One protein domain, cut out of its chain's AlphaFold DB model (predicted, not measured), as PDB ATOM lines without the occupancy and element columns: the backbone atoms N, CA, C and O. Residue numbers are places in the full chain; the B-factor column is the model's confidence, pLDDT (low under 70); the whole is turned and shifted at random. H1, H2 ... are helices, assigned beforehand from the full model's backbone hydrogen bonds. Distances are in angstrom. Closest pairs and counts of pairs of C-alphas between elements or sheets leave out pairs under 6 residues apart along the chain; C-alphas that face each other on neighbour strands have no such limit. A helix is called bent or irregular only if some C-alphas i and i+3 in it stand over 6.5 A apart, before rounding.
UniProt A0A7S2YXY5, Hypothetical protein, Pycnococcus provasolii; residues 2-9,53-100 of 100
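What this domain is: This is residues 2 to 9 and 53 to 100 of the 100 residues of the protein "Hypothetical protein" of Pycnococcus provasolii (UniProt A0A7S2YXY5). An open zigzag of helices runs from H2 through the long helix H3 to H4, with a sharp corner at each of the two joins, and the short, separate piece with H1 lies at the same end of the zigzag as H2. There is no packed core: no helix touches another, and most of H4 sticks out free at the far end. The printed part has 56 residues, with four named helices in the order H1, H2, H3, H4 and no named strand; the class is all helix. The whole is extended, with a radius of gyration of the C-alphas of 17.1 A and spans of 50 by 25 by 15 A.

Where its parts are: H1 is residues 2 to 7, 9.9 A long, and begins at C-alpha 2 at (46.743, 103.503, 74.904). It is irregular: C-alphas 3 and 6 are 8.1 A apart. H2, residues 54 to 60, measures 10.1 A. H3, residues 62 to 79, is the longest helix by residues and measures 25.5 A, from C-alpha 62 at (62.714, 103.016, 84.775). H4, residues 82 to 97, measures 22.9 A and ends at C-alpha 97 at (88.983, 127.159, 77.430).

How they stand to each other: H1 is apart from H2, H3 and H4. H2 and H3 are close but not clearly touching; their closest C-alphas, those of Leu 59 and Ala 65, are 6.7 A apart. Their lines are about perpendicular, at 87 degrees. H3 and H4 are also close but not clearly touching, with the closest C-alphas, those of Ser 77 and Lys 85, 7.7 A apart. Their lines are only just about perpendicular, at 72 degrees. H2 and H4 are apart. In H2, H3 and H4 every O i to N i+4 pair is within hydrogen-bond range; in H1 0 of 2 are, beside 2 of 3 O i to N i+3 pairs.

The domain as a whole: The C-alphas of Thr 53 and Leu 100, the two farthest apart, are 51.9 A apart. Residues 10 to 52 are not printed, and C-alphas 9 and 53 are 18.5 A apart across this cut. The links from H2 to H3 and from H3 to H4 are tight. Residues 69 to 76 of H3 and residues 86 to 100, of which 86 to 97 belong to H4, are among those that stand free. The mean pLDDT of the printed part is 86.1, and residues 99 to 100 are under 70.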
ATOM      1  N   LEU A   2      46.846 104.549  75.946       89.06
ATOM      2  CA  LEU A   2      46.743 103.503  74.904       89.06
ATOM      3  C   LEU A   2      46.866 103.976  73.443       89.06
ATOM      4  O   LEU A   2      47.358 103.230  72.596       89.06
ATOM      5  N   LYS A   3      46.448 105.209  73.131       88.62
ATOM      6  CA  LYS A   3      46.589 105.787  71.783       88.62
ATOM      7  C   LYS A   3      48.051 105.989  71.373       88.62
ATOM      8  O   LYS A   3      48.390 105.796  70.216       88.62
ATOM      9  N   LEU A   4      48.909 106.346  72.325       90.19
ATOM     10  CA  LEU A   4      50.331 106.615  72.101       90.19
ATOM     11  C   LEU A   4      51.210 105.433  72.526       90.19
ATOM     12  O   LEU A   4      52.393 105.619  72.785       90.19
ATOM     13  N   ARG A   5      50.655 104.212  72.590       90.88
ATOM     14  CA  ARG A   5      51.383 103.027  73.077       90.88
ATOM     15  C   ARG A   5      52.685 102.740  72.318       90.88
ATOM     16  O   ARG A   5      53.653 102.312  72.929       90.88
ATOM     17  N   GLY A   6      52.740 103.059  71.021       90.25
ATOM     18  CA  GLY A   6      53.954 102.912  70.206       90.25
ATOM     19  C   GLY A   6      55.054 103.941  70.498       90.25
ATOM     20  O   GLY A   6      56.157 103.812  69.987       90.25
ATOM     21  N   ALA A   7      54.785 104.972  71.305       89.38
ATOM     22  CA  ALA A   7      55.794 105.960  71.683       89.38
ATOM     23  C   ALA A   7      56.619 105.543  72.915       89.38
ATOM     24  O   ALA A   7      57.638 106.178  73.193       89.38
ATOM     25  N   TYR A   8      56.176 104.528  73.665       89.19
ATOM     26  CA  TYR A   8      56.810 104.130  74.925       89.19
ATOM     27  C   TYR A   8      57.996 103.186  74.719       89.19
ATOM     28  O   TYR A   8      59.035 103.393  75.343       89.19
ATOM     29  N   ASP A   9      57.867 102.212  73.815       89.44
ATOM     30  CA  ASP A   9      58.921 101.248  73.494       89.44
ATOM     31  C   ASP A   9      59.289 101.338  72.001       89.44
ATOM     32  O   ASP A   9      58.443 101.056  71.150       89.44
ATOM     33  N   THR A  53      46.483 102.693  88.210       93.44
ATOM     34  CA  THR A  53      46.265 103.053  86.811       93.44
ATOM     35  C   THR A  53      47.420 102.620  85.916       93.44
ATOM     36  O   THR A  53      48.588 102.701  86.285       93.44
ATOM     37  N   LEU A  54      47.098 102.291  84.662       90.88
ATOM     38  CA  LEU A  54      48.093 101.998  83.622       90.88
ATOM     39  C   LEU A  54      49.099 103.150  83.416       90.88
ATOM     40  O   LEU A  54      50.239 102.938  83.013       90.88
ATOM     41  N   ALA A  55      48.676 104.398  83.647       92.06
ATOM     42  CA  ALA A  55      49.552 105.557  83.507       92.06
ATOM     43  C   ALA A  55      50.644 105.589  84.587       92.06
ATOM     44  O   ALA A  55      51.782 105.947  84.284       92.06
ATOM     45  N   GLU A  56      50.297 105.214  85.819       92.50
ATOM     46  CA  GLU A  56      51.235 105.129  86.940       92.50
ATOM     47  C   GLU A  56      52.247 104.006  86.737       92.50
ATOM     48  O   GLU A  56      53.435 104.230  86.955       92.50
ATOM     49  N   GLU A  57      51.815 102.837  86.257       90.81
ATOM     50  CA  GLU A  57      52.724 101.720  85.962       90.81
ATOM     51  C   GLU A  57      53.806 102.139  84.962       90.81
ATOM     52  O   GLU A  57      55.000 101.995  85.217       90.81
ATOM     53  N   ILE A  58      53.398 102.781  83.865       91.75
ATOM     54  CA  ILE A  58      54.323 103.286  82.840       91.75
ATOM     55  C   ILE A  58      55.244 104.384  83.389       91.75
ATOM     56  O   ILE A  58      56.378 104.529  82.932       91.75
ATOM     57  N   LEU A  59      54.768 105.197  84.334       91.25
ATOM     58  CA  LEU A  59      55.572 106.255  84.944       91.25
ATOM     59  C   LEU A  59      56.638 105.690  85.889       91.25
ATOM     60  O   LEU A  59      57.722 106.268  85.982       91.25
ATOM     61  N   HIS A  60      56.331 104.584  86.564       92.06
ATOM     62  CA  HIS A  60      57.246 103.893  87.468       92.06
ATOM     63  C   HIS A  60      58.270 103.003  86.751       92.06
ATOM     64  O   HIS A  60      59.287 102.661  87.354       92.06
ATOM     65  N   ASP A  61      58.063 102.679  85.473       91.06
ATOM     66  CA  ASP A  61      59.035 101.936  84.673       91.06
ATOM     67  C   ASP A  61      60.291 102.784  84.371       91.06
ATOM     68  O   ASP A  61      60.270 103.782  83.635       91.06
ATOM     69  N   ALA A  62      61.425 102.352  84.926       91.94
ATOM     70  CA  ALA A  62      62.714 103.016  84.775       91.94
ATOM     71  C   ALA A  62      63.223 103.034  83.321       91.94
ATOM     72  O   ALA A  62      63.831 104.024  82.890       91.94
ATOM     73  N   ASN A  63      62.958 101.982  82.544       90.56
ATOM     74  CA  ASN A  63      63.404 101.872  81.156       90.56
ATOM     75  C   ASN A  63      62.662 102.878  80.275       90.56
ATOM     76  O   ASN A  63      63.277 103.620  79.497       90.56
ATOM     77  N   ILE A  64      61.340 102.966  80.454       91.81
ATOM     78  CA  ILE A  64      60.504 103.939  79.745       91.81
ATOM     79  C   ILE A  64      60.900 105.362  80.153       91.81
ATOM     80  O   ILE A  64      61.044 106.236  79.290       91.81
ATOM     81  N   ALA A  65      61.144 105.612  81.443       92.75
ATOM     82  CA  ALA A  65      61.569 106.920  81.934       92.75
ATOM     83  C   ALA A  65      62.899 107.379  81.306       92.75
ATOM     84  O   ALA A  65      63.005 108.521  80.831       92.75
ATOM     85  N   ALA A  66      63.897 106.491  81.245       93.19
ATOM     86  CA  ALA A  66      65.196 106.771  80.638       93.19
ATOM     87  C   ALA A  66      65.068 107.076  79.137       93.19
ATOM     88  O   ALA A  66      65.576 108.100  78.657       93.19
ATOM     89  N   TYR A  67      64.332 106.236  78.401       93.06
ATOM     90  CA  TYR A  67      64.085 106.433  76.974       93.06
ATOM     91  C   TYR A  67      63.349 107.752  76.700       93.06
ATOM     92  O   TYR A  67      63.799 108.554  75.872       93.06
ATOM     93  N   ARG A  68      62.273 108.026  77.449       92.94
ATOM     94  CA  ARG A  68      61.475 109.253  77.335       92.94
ATOM     95  C   ARG A  68      62.330 110.492  77.564       92.94
ATOM     96  O   ARG A  68      62.271 111.424  76.764       92.94
ATOM     97  N   LYS A  69      63.150 110.506  78.620       94.19
ATOM     98  CA  LYS A  69      64.036 111.637  78.938       94.19
ATOM     99  C   LYS A  69      65.034 111.891  77.813       94.19
ATOM    100  O   LYS A  69      65.153 113.028  77.352       94.19
ATOM    101  N   ARG A  70      65.702 110.838  77.331       94.56
ATOM    102  CA  ARG A  70      66.658 110.926  76.218       94.56
ATOM    103  C   ARG A  70      65.991 111.487  74.963       94.56
ATOM    104  O   ARG A  70      66.491 112.447  74.375       94.56
ATOM    105  N   LYS A  71      64.848 110.920  74.563       94.19
ATOM    106  CA  LYS A  71      64.169 111.320  73.326       94.19
ATOM    107  C   LYS A  71      63.576 112.723  73.417       94.19
ATOM    108  O   LYS A  71      63.670 113.486  72.461       94.19
ATOM    109  N   PHE A  72      63.042 113.099  74.578       94.12
ATOM    110  CA  PHE A  72      62.561 114.452  74.827       94.12
ATOM    111  C   PHE A  72      63.684 115.485  74.696       94.12
ATOM    112  O   PHE A  72      63.518 116.477  73.993       94.12
ATOM    113  N   GLN A  73      64.848 115.244  75.305       94.69
ATOM    114  CA  GLN A  73      65.993 116.152  75.186       94.69
ATOM    115  C   GLN A  73      66.480 116.285  73.739       94.69
ATOM    116  O   GLN A  73      66.755 117.401  73.294       94.69
ATOM    117  N   GLN A  74      66.534 115.173  73.000       92.56
ATOM    118  CA  GLN A  74      66.848 115.181  71.572       92.56
ATOM    119  C   GLN A  74      65.868 116.078  70.804       92.56
ATOM    120  O   GLN A  74      66.296 117.034  70.161       92.56
ATOM    121  N   LEU A  75      64.561 115.850  70.949       93.12
ATOM    122  CA  LEU A  75      63.527 116.632  70.265       93.12
ATOM    123  C   LEU A  75      63.566 118.117  70.640       93.12
ATOM    124  O   LEU A  75      63.422 118.977  69.776       93.12
ATOM    125  N   GLN A  76      63.789 118.440  71.913       91.12
ATOM    126  CA  GLN A  76      63.922 119.826  72.364       91.12
ATOM    127  C   GLN A  76      65.158 120.493  71.763       91.12
ATOM    128  O   GLN A  76      65.113 121.652  71.354       91.12
ATOM    129  N   SER A  77      66.272 119.763  71.677       89.19
ATOM    130  CA  SER A  77      67.480 120.260  71.026       89.19
ATOM    131  C   SER A  77      67.273 120.471  69.530       89.19
ATOM    132  O   SER A  77      67.720 121.486  69.011       89.19
ATOM    133  N   GLU A  78      66.547 119.587  68.849       89.94
ATOM    134  CA  GLU A  78      66.233 119.697  67.425       89.94
ATOM    135  C   GLU A  78      65.309 120.889  67.160       89.94
ATOM    136  O   GLU A  78      65.596 121.697  66.274       89.94
ATOM    137  N   LYS A  79      64.275 121.070  67.988       90.69
ATOM    138  CA  LYS A  79      63.300 122.167  67.885       90.69
ATOM    139  C   LYS A  79      63.810 123.511  68.405       90.69
ATOM    140  O   LYS A  79      63.196 124.538  68.126       90.69
ATOM    141  N   ALA A  80      64.924 123.542  69.139       87.69
ATOM    142  CA  ALA A  80      65.456 124.788  69.676       87.69
ATOM    143  C   ALA A  80      65.809 125.780  68.547       87.69
ATOM    144  O   ALA A  80      66.451 125.395  67.556       87.69
ATOM    145  N   PRO A  81      65.467 127.071  68.704       86.44
ATOM    146  CA  PRO A  81      65.784 128.088  67.714       86.44
ATOM    147  C   PRO A  81      67.302 128.218  67.543       86.44
ATOM    148  O   PRO A  81      68.079 128.062  68.494       86.44
ATOM    149  N   ARG A  82      67.740 128.547  66.318       78.50
ATOM    150  CA  ARG A  82      69.169 128.646  65.952       78.50
ATOM    151  C   ARG A  82      69.969 129.547  66.904       78.50
ATOM    152  O   ARG A  82      71.109 129.215  67.216       78.50
ATOM    153  N   LYS A  83      69.367 130.629  67.414       75.88
ATOM    154  CA  LYS A  83      69.991 131.548  68.385       75.88
ATOM    155  C   LYS A  83      70.367 130.844  69.700       75.88
ATOM    156  O   LYS A  83      71.506 130.940  70.142       75.88
ATOM    157  N   ILE A  84      69.456 130.051  70.268       78.12
ATOM    158  CA  ILE A  84      69.702 129.290  71.508       78.12
ATOM    159  C   ILE A  84      70.744 128.188  71.275       78.12
ATOM    160  O   ILE A  84      71.592 127.936  72.133       78.12
ATOM    161  N   LYS A  85      70.722 127.544  70.100       75.50
ATOM    162  CA  LYS A  85      71.733 126.544  69.718       75.50
ATOM    163  C   LYS A  85      73.136 127.153  69.658       75.50
ATOM    164  O   LYS A  85      74.053 126.587  70.248       75.50
ATOM    165  N   ARG A  86      73.292 128.315  69.010       74.75
ATOM    166  CA  ARG A  86      74.570 129.048  68.931       74.75
ATOM    167  C   ARG A  86      75.085 129.449  70.316       74.75
ATOM    168  O   ARG A  86      76.206 129.081  70.657       74.75
ATOM    169  N   GLY A  87      74.238 130.043  71.160       78.56
ATOM    170  CA  GLY A  87      74.623 130.413  72.531       78.56
ATOM    171  C   GLY A  87      75.074 129.219  73.390       78.56
ATOM    172  O   GLY A  87      76.050 129.313  74.133       78.56
ATOM    173  N   LYS A  88      74.438 128.046  73.242       79.00
ATOM    174  CA  LYS A  88      74.879 126.808  73.921       79.00
ATOM    175  C   LYS A  88      76.247 126.315  73.433       79.00
ATOM    176  O   LYS A  88      77.027 125.805  74.239       79.00
ATOM    177  N   VAL A  89      76.539 126.432  72.136       80.62
ATOM    178  CA  VAL A  89      77.837 126.043  71.555       80.62
ATOM    179  C   VAL A  89      78.947 126.967  72.053       80.62
ATOM    180  O   VAL A  89      79.994 126.487  72.488       80.62
ATOM    181  N   GLU A  90      78.705 128.275  72.069       78.19
ATOM    182  CA  GLU A  90      79.651 129.277  72.573       78.19
ATOM    183  C   GLU A  90      79.931 129.101  74.070       78.19
ATOM    184  O   GLU A  90      81.091 129.074  74.486       78.19
ATOM    185  N   ALA A  91      78.894 128.867  74.880       81.50
ATOM    186  CA  ALA A  91      79.050 128.577  76.306       81.50
ATOM    187  C   ALA A  91      79.882 127.306  76.562       81.50
ATOM    188  O   ALA A  91      80.708 127.273  77.479       81.50
ATOM    189  N   LYS A  92      79.716 126.259  75.736       82.56
ATOM    190  CA  LYS A  92      80.547 125.044  75.806       82.56
ATOM    191  C   LYS A  92      82.006 125.316  75.428       82.56
ATOM    192  O   LYS A  92      82.892 124.802  76.106       82.56
ATOM    193  N   LYS A  93      82.269 126.125  74.393       79.69
ATOM    194  CA  LYS A  93      83.636 126.517  73.994       79.69
ATOM    195  C   LYS A  93      84.355 127.291  75.106       79.69
ATOM    196  O   LYS A  93      85.483 126.936  75.442       79.69
ATOM    197  N   LYS A  94      83.677 128.259  75.735       79.12
ATOM    198  CA  LYS A  94      84.215 129.035  76.869       79.12
ATOM    199  C   LYS A  94      84.534 128.155  78.083       79.12
ATOM    200  O   LYS A  94      85.590 128.303  78.687       79.12
ATOM    201  N   LYS A  95      83.669 127.187  78.414       79.69
ATOM    202  CA  LYS A  95      83.932 126.227  79.505       79.69
ATOM    203  C   LYS A  95      85.118 125.298  79.235       79.69
ATOM    204  O   LYS A  95      85.758 124.888  80.193       79.69
ATOM    205  N   LYS A  96      85.394 124.946  77.973       77.62
ATOM    206  CA  LYS A  96      86.590 124.165  77.610       77.62
ATOM    207  C   LYS A  96      87.868 124.992  77.740       77.62
ATOM    208  O   LYS A  96      88.832 124.491  78.291       77.62
ATOM    209  N   HIS A  97      87.839 126.250  77.299       72.69
ATOM    210  CA  HIS A  97      88.983 127.159  77.430       72.69
ATOM    211  C   HIS A  97      89.331 127.487  78.887       72.69
ATOM    212  O   HIS A  97      90.491 127.680  79.183       72.69
ATOM    213  N   LYS A  98      88.351 127.516  79.800       72.38
ATOM    214  CA  LYS A  98      88.582 127.780  81.235       72.38
ATOM    215  C   LYS A  98      89.076 126.555  82.032       72.38
ATOM    216  O   LYS A  98      89.240 126.643  83.242       72.38
ATOM    217  N   LYS A  99      89.176 125.385  81.396       63.44
ATOM    218  CA  LYS A  99      89.646 124.130  82.014       63.44
ATOM    219  C   LYS A  99      91.060 123.737  81.562       63.44
ATOM    220  O   LYS A  99      91.536 122.691  81.990       63.44
ATOM    221  N   LEU A 100      91.651 124.535  80.676       50.78
ATOM    222  CA  LEU A 100      93.076 124.571  80.361       50.78
ATOM    223  C   LEU A 100      93.694 125.689  81.204       50.78
ATOM    224  O   LEU A 100      94.852 125.509  81.618       50.78
TER     225      LEU A 100